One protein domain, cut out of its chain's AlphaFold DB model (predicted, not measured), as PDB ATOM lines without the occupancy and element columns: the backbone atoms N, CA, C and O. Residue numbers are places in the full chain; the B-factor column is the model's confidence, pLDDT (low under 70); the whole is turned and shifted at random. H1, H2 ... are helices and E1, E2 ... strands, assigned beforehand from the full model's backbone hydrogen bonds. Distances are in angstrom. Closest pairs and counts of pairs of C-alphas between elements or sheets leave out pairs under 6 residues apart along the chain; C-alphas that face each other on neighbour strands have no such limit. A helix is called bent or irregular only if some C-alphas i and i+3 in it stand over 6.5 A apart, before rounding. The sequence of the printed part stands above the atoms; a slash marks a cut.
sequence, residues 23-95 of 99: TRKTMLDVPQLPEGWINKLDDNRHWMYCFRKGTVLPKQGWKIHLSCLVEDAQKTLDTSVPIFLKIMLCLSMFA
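This is residues 23 to 95 of the 99 residues of an uncharacterized protein of Candidatus Galacturonibacter soehngenii (UniProt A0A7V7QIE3). A small sheet of three strands has one long, kinked helix, H1, running beside its E3 end and only grazing it, while residues 53 to 69 make a wide unnamed loop from E2 back to H1. Residues 23 to 36, another long unnamed stretch, lead into E1. The printed part has 73 residues with three named strands and one named helix, along the chain E1 E2 H1 E3; the sheet's order is E1 - E2 - E3, all antiparallel. The class is mixed, helices and strands, with 30 residues in named elements, under half. The whole is compact, with a radius of gyration of the C-alphas of 12.4 A and spans of 33 by 27 by 25 A.

E1, residues 37 to 41, and E2, residues 48 to 52, form an antiparallel hairpin at 157 degrees, with N 38 and O 51 2.8 A apart, within hydrogen-bond range. H1, residues 70 to 86, is on the sheet but only grazes it, with residues 77 to 85. In H1, 9 of 13 O i to N i+4 pairs are within range. E3, residues 91 to 93, is antiparallel to E2 at 166 degrees, with N 50 and O 91 2.8 A apart, within range. The closest C-alphas of H1 and E3, those of Phe 84 and Leu 91, are 7.5 A apart. The edge strands E1 and E3 are apart, with no C-alphas within 8 A.

E1 begins at C-alpha 37 (17.275, 54.371, -41.268) and is 13.8 A long; E2 is 13.5 A. H1 is 25.1 A long, with a kink of 38 degrees near residue 77, and is irregular: C-alphas 71 and 74 are 7.5 A apart. E3, 5.8 A, ends at C-alpha 93 (9.950, 43.619, -36.287).

The C-alphas farthest apart, of Gly 54 and Glu 71, are 34.0 A apart. The printed part has no cut; E2 to H1 is a long link. The model's pLDDT is under 70 at residues 23 to 27, 45 and 88 to 95.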
ATOM      1  N   THR A  23      17.902  27.096 -31.810       46.72
ATOM      2  CA  THR A  23      17.917  28.487 -32.247       46.72
ATOM      3  C   THR A  23      18.330  28.479 -33.720       46.72
ATOM      4  O   THR A  23      19.435  28.880 -34.082       46.72
ATOM      5  N   ARG A  24      17.460  27.961 -34.600       45.88
ATOM      6  CA  ARG A  24      17.470  28.377 -35.996       45.88
ATOM      7  C   ARG A  24      17.230  29.866 -35.892       45.88
ATOM      8  O   ARG A  24      16.135  30.285 -35.535       45.88
ATOM      9  N   LYS A  25      18.319  30.629 -36.020       51.34
ATOM     10  CA  LYS A  25      18.294  32.086 -36.050       51.34
ATOM     11  C   LYS A  25      17.073  32.458 -36.879       51.34
ATOM     12  O   LYS A  25      16.951  31.973 -38.003       51.34
ATOM     13  N   THR A  26      16.156  33.220 -36.298       54.12
ATOM     14  CA  THR A  26      15.008  33.794 -36.997       54.12
ATOM     15  C   THR A  26      15.555  34.826 -37.980       54.12
ATOM     16  O   THR A  26      15.441  36.027 -37.769       54.12
ATOM     17  N   MET A  27      16.276  34.362 -39.003       64.00
ATOM     18  CA  MET A  27      16.791  35.177 -40.090       64.00
ATOM     19  C   MET A  27      15.655  35.326 -41.089       64.00
ATOM     20  O   MET A  27      15.687  34.735 -42.162       64.00
ATOM     21  N   LEU A  28      14.604  36.038 -40.684       73.56
ATOM     22  CA  LEU A  28      13.791  36.686 -41.695       73.56
ATOM     23  C   LEU A  28      14.650  37.784 -42.311       73.56
ATOM     24  O   LEU A  28      15.348  38.511 -41.595       73.56
ATOM     25  N   ASP A  29      14.609  37.870 -43.629       77.00
ATOM     26  CA  ASP A  29      15.343  38.877 -44.361       77.00
ATOM     27  C   ASP A  29      14.707  40.239 -44.118       77.00
ATOM     28  O   ASP A  29      13.491  40.438 -44.194       77.00
ATOM     29  N   VAL A  30      15.574  41.191 -43.793       71.38
ATOM     30  CA  VAL A  30      15.204  42.591 -43.643       71.38
ATOM     31  C   VAL A  30      15.193  43.200 -45.034       71.38
ATOM     32  O   VAL A  30      16.228  43.159 -45.708       71.38
ATOM     33  N   PRO A  31      14.092  43.817 -45.471       71.12
ATOM     34  CA  PRO A  31      14.119  44.586 -46.702       71.12
ATOM     35  C   PRO A  31      15.099  45.760 -46.576       71.12
ATOM     36  O   PRO A  31      15.373  46.262 -45.481       71.12
ATOM     37  N   GLN A  32      15.635  46.191 -47.719       79.50
ATOM     38  CA  GLN A  32      16.598  47.288 -47.790       79.50
ATOM     39  C   GLN A  32      16.017  48.552 -47.153       79.50
ATOM     40  O   GLN A  32      14.949  49.035 -47.540       79.50
ATOM     41  N   LEU A  33      16.726  49.072 -46.153       82.25
ATOM     42  CA  LEU A  33      16.295  50.252 -45.423       82.25
ATOM     43  C   LEU A  33      16.633  51.527 -46.218       82.25
ATOM     44  O   LEU A  33      17.733  51.628 -46.762       82.25
ATOM     45  N   PRO A  34      15.725  52.520 -46.273       84.62
ATOM     46  CA  PRO A  34      15.996  53.806 -46.903       84.62
ATOM     47  C   PRO A  34      17.120  54.572 -46.197       84.62
ATOM     48  O   PRO A  34      17.436  54.320 -45.032       84.62
ATOM     49  N   GLU A  35      17.677  55.578 -46.872       86.94
ATOM     50  CA  GLU A  35      18.708  56.431 -46.282       86.94
ATOM     51  C   GLU A  35      18.236  57.069 -44.962       86.94
ATOM     52  O   GLU A  35      17.099  57.525 -44.815       86.94
ATOM     53  N   GLY A  36      19.126  57.074 -43.968       86.44
ATOM     54  CA  GLY A  36      18.842  57.611 -42.642       86.44
ATOM     55  C   GLY A  36      18.082  56.660 -41.716       86.44
ATOM     56  O   GLY A  36      17.833  57.038 -40.574       86.44
ATOM     57  N   TRP A  37      17.751  55.441 -42.147       87.06
ATOM     58  CA  TRP A  37      17.275  54.371 -41.268       87.06
ATOM     59  C   TRP A  37      18.428  53.493 -40.792       87.06
ATOM     60  O   TRP A  37      19.420  53.301 -41.490       87.06
ATOM     61  N   ILE A  38      18.292  52.965 -39.581       85.81
ATOM     62  CA  ILE A  38      19.233  52.020 -38.991       85.81
ATOM     63  C   ILE A  38      18.480  50.817 -38.436       85.81
ATOM     64  O   ILE A  38      17.333  50.939 -37.994       85.81
ATOM     65  N   ASN A  39      19.143  49.660 -38.450       83.56
ATOM     66  CA  ASN A  39      18.680  48.463 -37.770       83.56
ATOM     67  C   ASN A  39      19.538  48.154 -36.537       83.56
ATOM     68  O   ASN A  39      20.715  48.506 -36.453       83.56
ATOM     69  N   LYS A  40      18.932  47.497 -35.549       82.38
ATOM     70  CA  LYS A  40      19.619  46.994 -34.360       82.38
ATOM     71  C   LYS A  40      19.048  45.636 -33.985       82.38
ATOM     72  O   LYS A  40      17.836  45.505 -33.846       82.38
ATOM     73  N   LEU A  41      19.918  44.653 -33.789       79.25
ATOM     74  CA  LEU A  41      19.547  43.384 -33.169       79.25
ATOM     75  C   LEU A  41      19.545  43.534 -31.647       79.25
ATOM     76  O   LEU A  41      20.374  44.262 -31.094       79.25
ATOM     77  N   ASP A  42      18.619  42.863 -30.975       76.94
ATOM     78  CA  ASP A  42      18.678  42.723 -29.523       76.94
ATOM     79  C   ASP A  42      19.819  41.792 -29.088       76.94
ATOM     80  O   ASP A  42      20.405  41.055 -29.887       76.94
ATOM     81  N   ASP A  43      20.110  41.802 -27.789       74.19
ATOM     82  CA  ASP A  43      21.213  41.033 -27.204       74.19
ATOM     83  C   ASP A  43      21.042  39.521 -27.422       74.19
ATOM     84  O   ASP A  43      22.023  38.801 -27.624       74.19
ATOM     85  N   ASN A  44      19.791  39.046 -27.468       70.44
ATOM     86  CA  ASN A  44      19.465  37.639 -27.687       70.44
ATOM     87  C   ASN A  44      19.282  37.277 -29.173       70.44
ATOM     88  O   ASN A  44      19.048  36.113 -29.493       70.44
ATOM     89  N   ARG A  45      19.429  38.243 -30.092       69.12
ATOM     90  CA  ARG A  45      19.291  38.081 -31.552       69.12
ATOM     91  C   ARG A  45      17.957  37.463 -31.991       69.12
ATOM     92  O   ARG A  45      17.900  36.752 -32.994       69.12
ATOM     93  N   HIS A  46      16.900  37.726 -31.237       72.00
ATOM     94  CA  HIS A  46      15.526  37.341 -31.551       72.00
ATOM     95  C   HIS A  46      14.733  38.490 -32.174       72.00
ATOM     96  O   HIS A  46      13.767  38.253 -32.897       72.00
ATOM     97  N   TRP A  47      15.144  39.726 -31.906       75.12
ATOM     98  CA  TRP A  47      14.436  40.931 -32.292       75.12
ATOM     99  C   TRP A  47      15.323  41.812 -33.138       75.12
ATOM    100  O   TRP A  47      16.507  42.004 -32.859       75.12
ATOM    101  N   MET A  48      14.701  42.407 -34.143       81.81
ATOM    102  CA  MET A  48      15.330  43.429 -34.946       81.81
ATOM    103  C   MET A  48      14.479  44.689 -34.918       81.81
ATOM    104  O   MET A  48      13.291  44.692 -35.243       81.81
ATOM    105  N   TYR A  49      15.121  45.777 -34.530       82.19
ATOM    106  CA  TYR A  49      14.534  47.100 -34.475       82.19
ATOM    107  C   TYR A  49      14.975  47.888 -35.695       82.19
ATOM    108  O   TYR A  49      16.168  47.933 -35.971       82.19
ATOM    109  N   CYS A  50      14.036  48.536 -36.378       84.00
ATOM    110  CA  CYS A  50      14.281  49.411 -37.519       84.00
ATOM    111  C   CYS A  50      13.723  50.800 -37.206       84.00
ATOM    112  O   CYS A  50      12.529  50.973 -36.948       84.00
ATOM    113  N   PHE A  51      14.586  51.809 -37.216       84.56
ATOM    114  CA  PHE A  51      14.201  53.165 -36.843       84.56
ATOM    115  C   PHE A  51      15.034  54.211 -37.571       84.56
ATOM    116  O   PHE A  51      16.158  53.952 -37.999       84.56
ATOM    117  N   ARG A  52      14.484  55.417 -37.715       85.44
ATOM    118  CA  ARG A  52      15.214  56.537 -38.303       85.44
ATOM    119  C   ARG A  52      16.296  57.012 -37.330       85.44
ATOM    120  O   ARG A  52      16.078  57.129 -36.123       85.44
ATOM    121  N   LYS A  53      17.487  57.294 -37.852       85.56
ATOM    122  CA  LYS A  53      18.609  57.834 -37.087       85.56
ATOM    123  C   LYS A  53      18.174  59.131 -36.404       85.56
ATOM    124  O   LYS A  53      17.629  60.024 -37.047       85.56
ATOM    125  N   GLY A  54      18.417  59.223 -35.098       84.25
ATOM    126  CA  GLY A  54      18.018  60.375 -34.283       84.25
ATOM    127  C   GLY A  54      16.582  60.324 -33.748       84.25
ATOM    128  O   GLY A  54      16.191  61.233 -33.022       84.25
ATOM    129  N   THR A  55      15.799  59.279 -34.042       82.88
ATOM    130  CA  THR A  55      14.493  59.085 -33.396       82.88
ATOM    131  C   THR A  55      14.670  58.810 -31.903       82.88
ATOM    132  O   THR A  55      15.347  57.862 -31.508       82.88
ATOM    133  N   VAL A  56      14.004  59.613 -31.072       80.75
ATOM    134  CA  VAL A  56      13.866  59.366 -29.634       80.75
ATOM    135  C   VAL A  56      12.546  58.640 -29.405       80.75
ATOM    136  O   VAL A  56      11.476  59.195 -29.651       80.75
ATOM    137  N   LEU A  57      12.617  57.385 -28.959       76.69
ATOM    138  CA  LEU A  57      11.421  56.616 -28.629       76.69
ATOM    139  C   LEU A  57      10.802  57.138 -27.322       76.69
ATOM    140  O   LEU A  57      11.514  57.263 -26.319       76.69
ATOM    141  N   PRO A  58       9.490  57.421 -27.292       78.69
ATOM    142  CA  PRO A  58       8.823  57.807 -26.059       78.69
ATOM    143  C   PRO A  58       8.756  56.616 -25.093       78.69
ATOM    144  O   PRO A  58       8.657  55.460 -25.509       78.69
ATOM    145  N   LYS A  59       8.765  56.892 -23.782       78.00
ATOM    146  CA  LYS A  59       8.650  55.847 -22.743       78.00
ATOM    147  C   LYS A  59       7.327  55.076 -22.821       78.00
ATOM    148  O   LYS A  59       7.261  53.931 -22.385       78.00
ATOM    149  N   GLN A  60       6.281  55.706 -23.350       72.88
ATOM    150  CA  GLN A  60       4.955  55.128 -23.539       72.88
ATOM    151  C   GLN A  60       4.374  55.585 -24.876       72.88
ATOM    152  O   GLN A  60       4.675  56.678 -25.351       72.88
ATOM    153  N   GLY A  61       3.541  54.743 -25.477       79.12
ATOM    154  CA  GLY A  61       2.908  55.029 -26.754       79.12
ATOM    155  C   GLY A  61       2.123  53.834 -27.276       79.12
ATOM    156  O   GLY A  61       2.145  52.746 -26.696       79.12
ATOM    157  N   TRP A  62       1.435  54.056 -28.388       77.31
ATOM    158  CA  TRP A  62       0.668  53.030 -29.078       77.31
ATOM    159  C   TRP A  62       1.605  52.130 -29.887       77.31
ATOM    160  O   TRP A  62       2.551  52.606 -30.515       77.31
ATOM    161  N   LYS A  63       1.346  50.821 -29.861       80.44
ATOM    162  CA  LYS A  63       2.069  49.811 -30.639       80.44
ATOM    163  C   LYS A  63       1.068  49.025 -31.466       80.44
ATOM    164  O   LYS A  63      -0.028  48.737 -30.992       80.44
ATOM    165  N   ILE A  64       1.466  48.657 -32.676       79.62
ATOM    166  CA  ILE A  64       0.680  47.795 -33.556       79.62
ATOM    167  C   ILE A  64       1.418  46.465 -33.652       79.62
ATOM    168  O   ILE A  64       2.616  46.445 -33.926       79.62
ATOM    169  N   HIS A  65       0.707  45.367 -33.411       83.94
ATOM    170  CA  HIS A  65       1.228  44.023 -33.620       83.94
ATOM    171  C   HIS A  65       0.635  43.461 -34.910       83.94
ATOM    172  O   HIS A  65      -0.580  43.503 -35.103       83.94
ATOM    173  N   LEU A  66       1.497  42.944 -35.781       82.25
ATOM    174  CA  LEU A  66       1.087  42.137 -36.920       82.25
ATOM    175  C   LEU A  66       1.292  40.669 -36.569       82.25
ATOM    176  O   LEU A  66       2.335  40.296 -36.039       82.25
ATOM    177  N   SER A  67       0.305  39.839 -36.878       84.44
ATOM    178  CA  SER A  67       0.384  38.395 -36.679       84.44
ATOM    179  C   SER A  67       0.019  37.692 -37.979       84.44
ATOM    180  O   SER A  67      -0.886  38.118 -38.691       84.44
ATOM    181  N   CYS A  68       0.755  36.633 -38.288       84.38
ATOM    182  CA  CYS A  68       0.585  35.796 -39.470       84.38
ATOM    183  C   CYS A  68       0.980  34.357 -39.117       84.38
ATOM    184  O   CYS A  68       1.480  34.100 -38.018       84.38
ATOM    185  N   LEU A  69       0.742  33.427 -40.040       85.69
ATOM    186  CA  LEU A  69       1.297  32.080 -39.939       85.69
ATOM    187  C   LEU A  69       2.823  32.133 -40.068       85.69
ATOM    188  O   LEU A  69       3.372  33.013 -40.730       85.69
ATOM    189  N   VAL A  70       3.512  31.176 -39.445       80.50
ATOM    190  CA  VAL A  70       4.983  31.148 -39.423       80.50
ATOM    191  C   VAL A  70       5.557  30.997 -40.832       80.50
ATOM    192  O   VAL A  70       6.529  31.674 -41.163       80.50
ATOM    193  N   GLU A  71       4.936  30.173 -41.682       84.19
ATOM    194  CA  GLU A  71       5.327  30.041 -43.092       84.19
ATOM    195  C   GLU A  71       5.173  31.337 -43.908       84.19
ATOM    196  O   GLU A  71       5.930  31.562 -44.850       84.19
ATOM    197  N   ASP A  72       4.253  32.221 -43.516       86.06
ATOM    198  CA  ASP A  72       3.956  33.481 -44.206       86.06
ATOM    199  C   ASP A  72       4.733  34.679 -43.640       86.06
ATOM    200  O   ASP A  72       4.560  35.814 -44.104       86.06
ATOM    201  N   ALA A  73       5.590  34.465 -42.638       84.81
ATOM    202  CA  ALA A  73       6.249  35.550 -41.921       84.81
ATOM    203  C   ALA A  73       7.117  36.425 -42.841       84.81
ATOM    204  O   ALA A  73       7.005  37.650 -42.793       84.81
ATOM    205  N   GLN A  74       7.909  35.823 -43.736       86.06
ATOM    206  CA  GLN A  74       8.735  36.585 -44.682       86.06
ATOM    207  C   GLN A  74       7.873  37.405 -45.649       86.06
ATOM    208  O   GLN A  74       8.043  38.613 -45.771       86.06
ATOM    209  N   LYS A  75       6.873  36.767 -46.262       89.62
ATOM    210  CA  LYS A  75       5.945  37.418 -47.196       89.62
ATOM    211  C   LYS A  75       5.206  38.592 -46.548       89.62
ATOM    212  O   LYS A  75       4.980  39.627 -47.181       89.62
ATOM    213  N   THR A  76       4.834  38.436 -45.279       89.31
ATOM    214  CA  THR A  76       4.177  39.485 -44.495       89.31
ATOM    215  C   THR A  76       5.111  40.676 -44.292       89.31
ATOM    216  O   THR A  76       4.679  41.822 -44.449       89.31
ATOM    217  N   LEU A  77       6.394  40.444 -44.003       86.62
ATOM    218  CA  LEU A  77       7.393  41.511 -43.911       86.62
ATOM    219  C   LEU A  77       7.616  42.211 -45.250       86.62
ATOM    220  O   LEU A  77       7.519  43.436 -45.306       86.62
ATOM    221  N   ASP A  78       7.831  41.449 -46.321       87.69
ATOM    222  CA  ASP A  78       8.096  41.986 -47.659       87.69
ATOM    223  C   ASP A  78       6.966  42.910 -48.135       87.69
ATOM    224  O   ASP A  78       7.208  43.932 -48.775       87.69
ATOM    225  N   THR A  79       5.723  42.582 -47.772       89.25
ATOM    226  CA  THR A  79       4.542  43.365 -48.153       89.25
ATOM    227  C   THR A  79       4.311  44.569 -47.233       89.25
ATOM    228  O   THR A  79       3.944  45.648 -47.697       89.25
ATOM    229  N   SER A  80       4.493  44.408 -45.919       87.19
ATOM    230  CA  SER A  80       4.102  45.429 -44.933       87.19
ATOM    231  C   SER A  80       5.182  46.479 -44.670       87.19
ATOM    232  O   SER A  80       4.869  47.663 -44.522       87.19
ATOM    233  N   VAL A  81       6.460  46.089 -44.658       84.12
ATOM    234  CA  VAL A  81       7.567  46.996 -44.328       84.12
ATOM    235  C   VAL A  81       7.662  48.195 -45.282       84.12
ATOM    236  O   VAL A  81       7.795  49.313 -44.779       84.12
ATOM    237  N   PRO A  82       7.511  48.056 -46.616       84.00
ATOM    238  CA  PRO A  82       7.509  49.213 -47.515       84.00
ATOM    239  C   PRO A  82       6.421  50.242 -47.180       84.00
ATOM    240  O   PRO A  82       6.651  51.450 -47.270       84.00
ATOM    241  N   ILE A  83       5.243  49.777 -46.746       85.12
ATOM    242  CA  ILE A  83       4.125  50.642 -46.352       85.12
ATOM    243  C   ILE A  83       4.502  51.427 -45.095       85.12
ATOM    244  O   ILE A  83       4.346  52.647 -45.063       85.12
ATOM    245  N   PHE A  84       5.052  50.748 -44.088       82.81
ATOM    246  CA  PHE A  84       5.468  51.354 -42.823       82.81
ATOM    247  C   PHE A  84       6.608  52.364 -42.970       82.81
ATOM    248  O   PHE A  84       6.556  53.439 -42.367       82.81
ATOM    249  N   LEU A  85       7.598  52.057 -43.811       79.44
ATOM    250  CA  LEU A  85       8.694  52.971 -44.127       79.44
ATOM    251  C   LEU A  85       8.179  54.243 -44.814       79.44
ATOM    252  O   LEU A  85       8.622  55.342 -44.478       79.44
ATOM    253  N   LYS A  86       7.198  54.114 -45.719       80.38
ATOM    254  CA  LYS A  86       6.583  55.251 -46.423       80.38
ATOM    255  C   LYS A  86       5.835  56.198 -45.482       80.38
ATOM    256  O   LYS A  86       5.898  57.409 -45.667       80.38
ATOM    257  N   ILE A  87       5.145  55.665 -44.475       78.56
ATOM    258  CA  ILE A  87       4.393  56.467 -43.493       78.56
ATOM    259  C   ILE A  87       5.229  56.873 -42.267       78.56
ATOM    260  O   ILE A  87       4.685  57.415 -41.310       78.56
ATOM    261  N   MET A  88       6.551  56.644 -42.300       64.38
ATOM    262  CA  MET A  88       7.503  56.951 -41.221       64.38
ATOM    263  C   MET A  88       7.145  56.340 -39.856       64.38
ATOM    264  O   MET A  88       7.469  56.907 -38.810       64.38
ATOM    265  N   LEU A  89       6.509  55.167 -39.837       61.62
ATOM    266  CA  LEU A  89       6.284  54.446 -38.587       61.62
ATOM    267  C   LEU A  89       7.557  53.715 -38.159       61.62
ATOM    268  O   LEU A  89       8.163  52.972 -38.927       61.62
ATOM    269  N   CYS A  90       7.955  53.923 -36.906       59.00
ATOM    270  CA  CYS A  90       9.065  53.210 -36.284       59.00
ATOM    271  C   CYS A  90       8.686  51.731 -36.098       59.00
ATOM    272  O   CYS A  90       7.615  51.436 -35.566       59.00
ATOM    273  N   LEU A  91       9.546  50.806 -36.531       58.53
ATOM    274  CA  LEU A  91       9.233  49.379 -36.605       58.53
ATOM    275  C   LEU A  91      10.073  48.580 -35.611       58.53
ATOM    276  O   LEU A  91      11.295  48.503 -35.720       58.53
ATOM    277  N   SER A  92       9.414  47.901 -34.678       53.44
ATOM    278  CA  SER A  92       9.984  46.716 -34.037       53.44
ATOM    279  C   SER A  92       9.467  45.497 -34.793       53.44
ATOM    280  O   SER A  92       8.269  45.217 -34.734       53.44
ATOM    281  N   MET A  93      10.335  44.804 -35.526       52.09
ATOM    282  CA  MET A  93       9.950  43.619 -36.287       52.09
ATOM    283  C   MET A  93      10.156  42.358 -35.459       52.09
ATOM    284  O   MET A  93      11.146  42.213 -34.738       52.09
ATOM    285  N   PHE A  94       9.205  41.439 -35.593       41.03
ATOM    286  CA  PHE A  94       9.194  40.183 -34.878       41.03
ATOM    287  C   PHE A  94       8.690  39.052 -35.756       41.03
ATOM    288  O   PHE A  94       7.650  39.170 -36.398       41.03
ATOM    289  N   ALA A  95       9.420  37.946 -35.716       37.97
ATOM    290  CA  ALA A  95       8.951  36.649 -36.155       37.97
ATOM    291  C   ALA A  95       8.619  35.836 -34.898       37.97
ATOM    292  O   ALA A  95       9.487  35.123 -34.391       37.97
TER     293      ALA A  95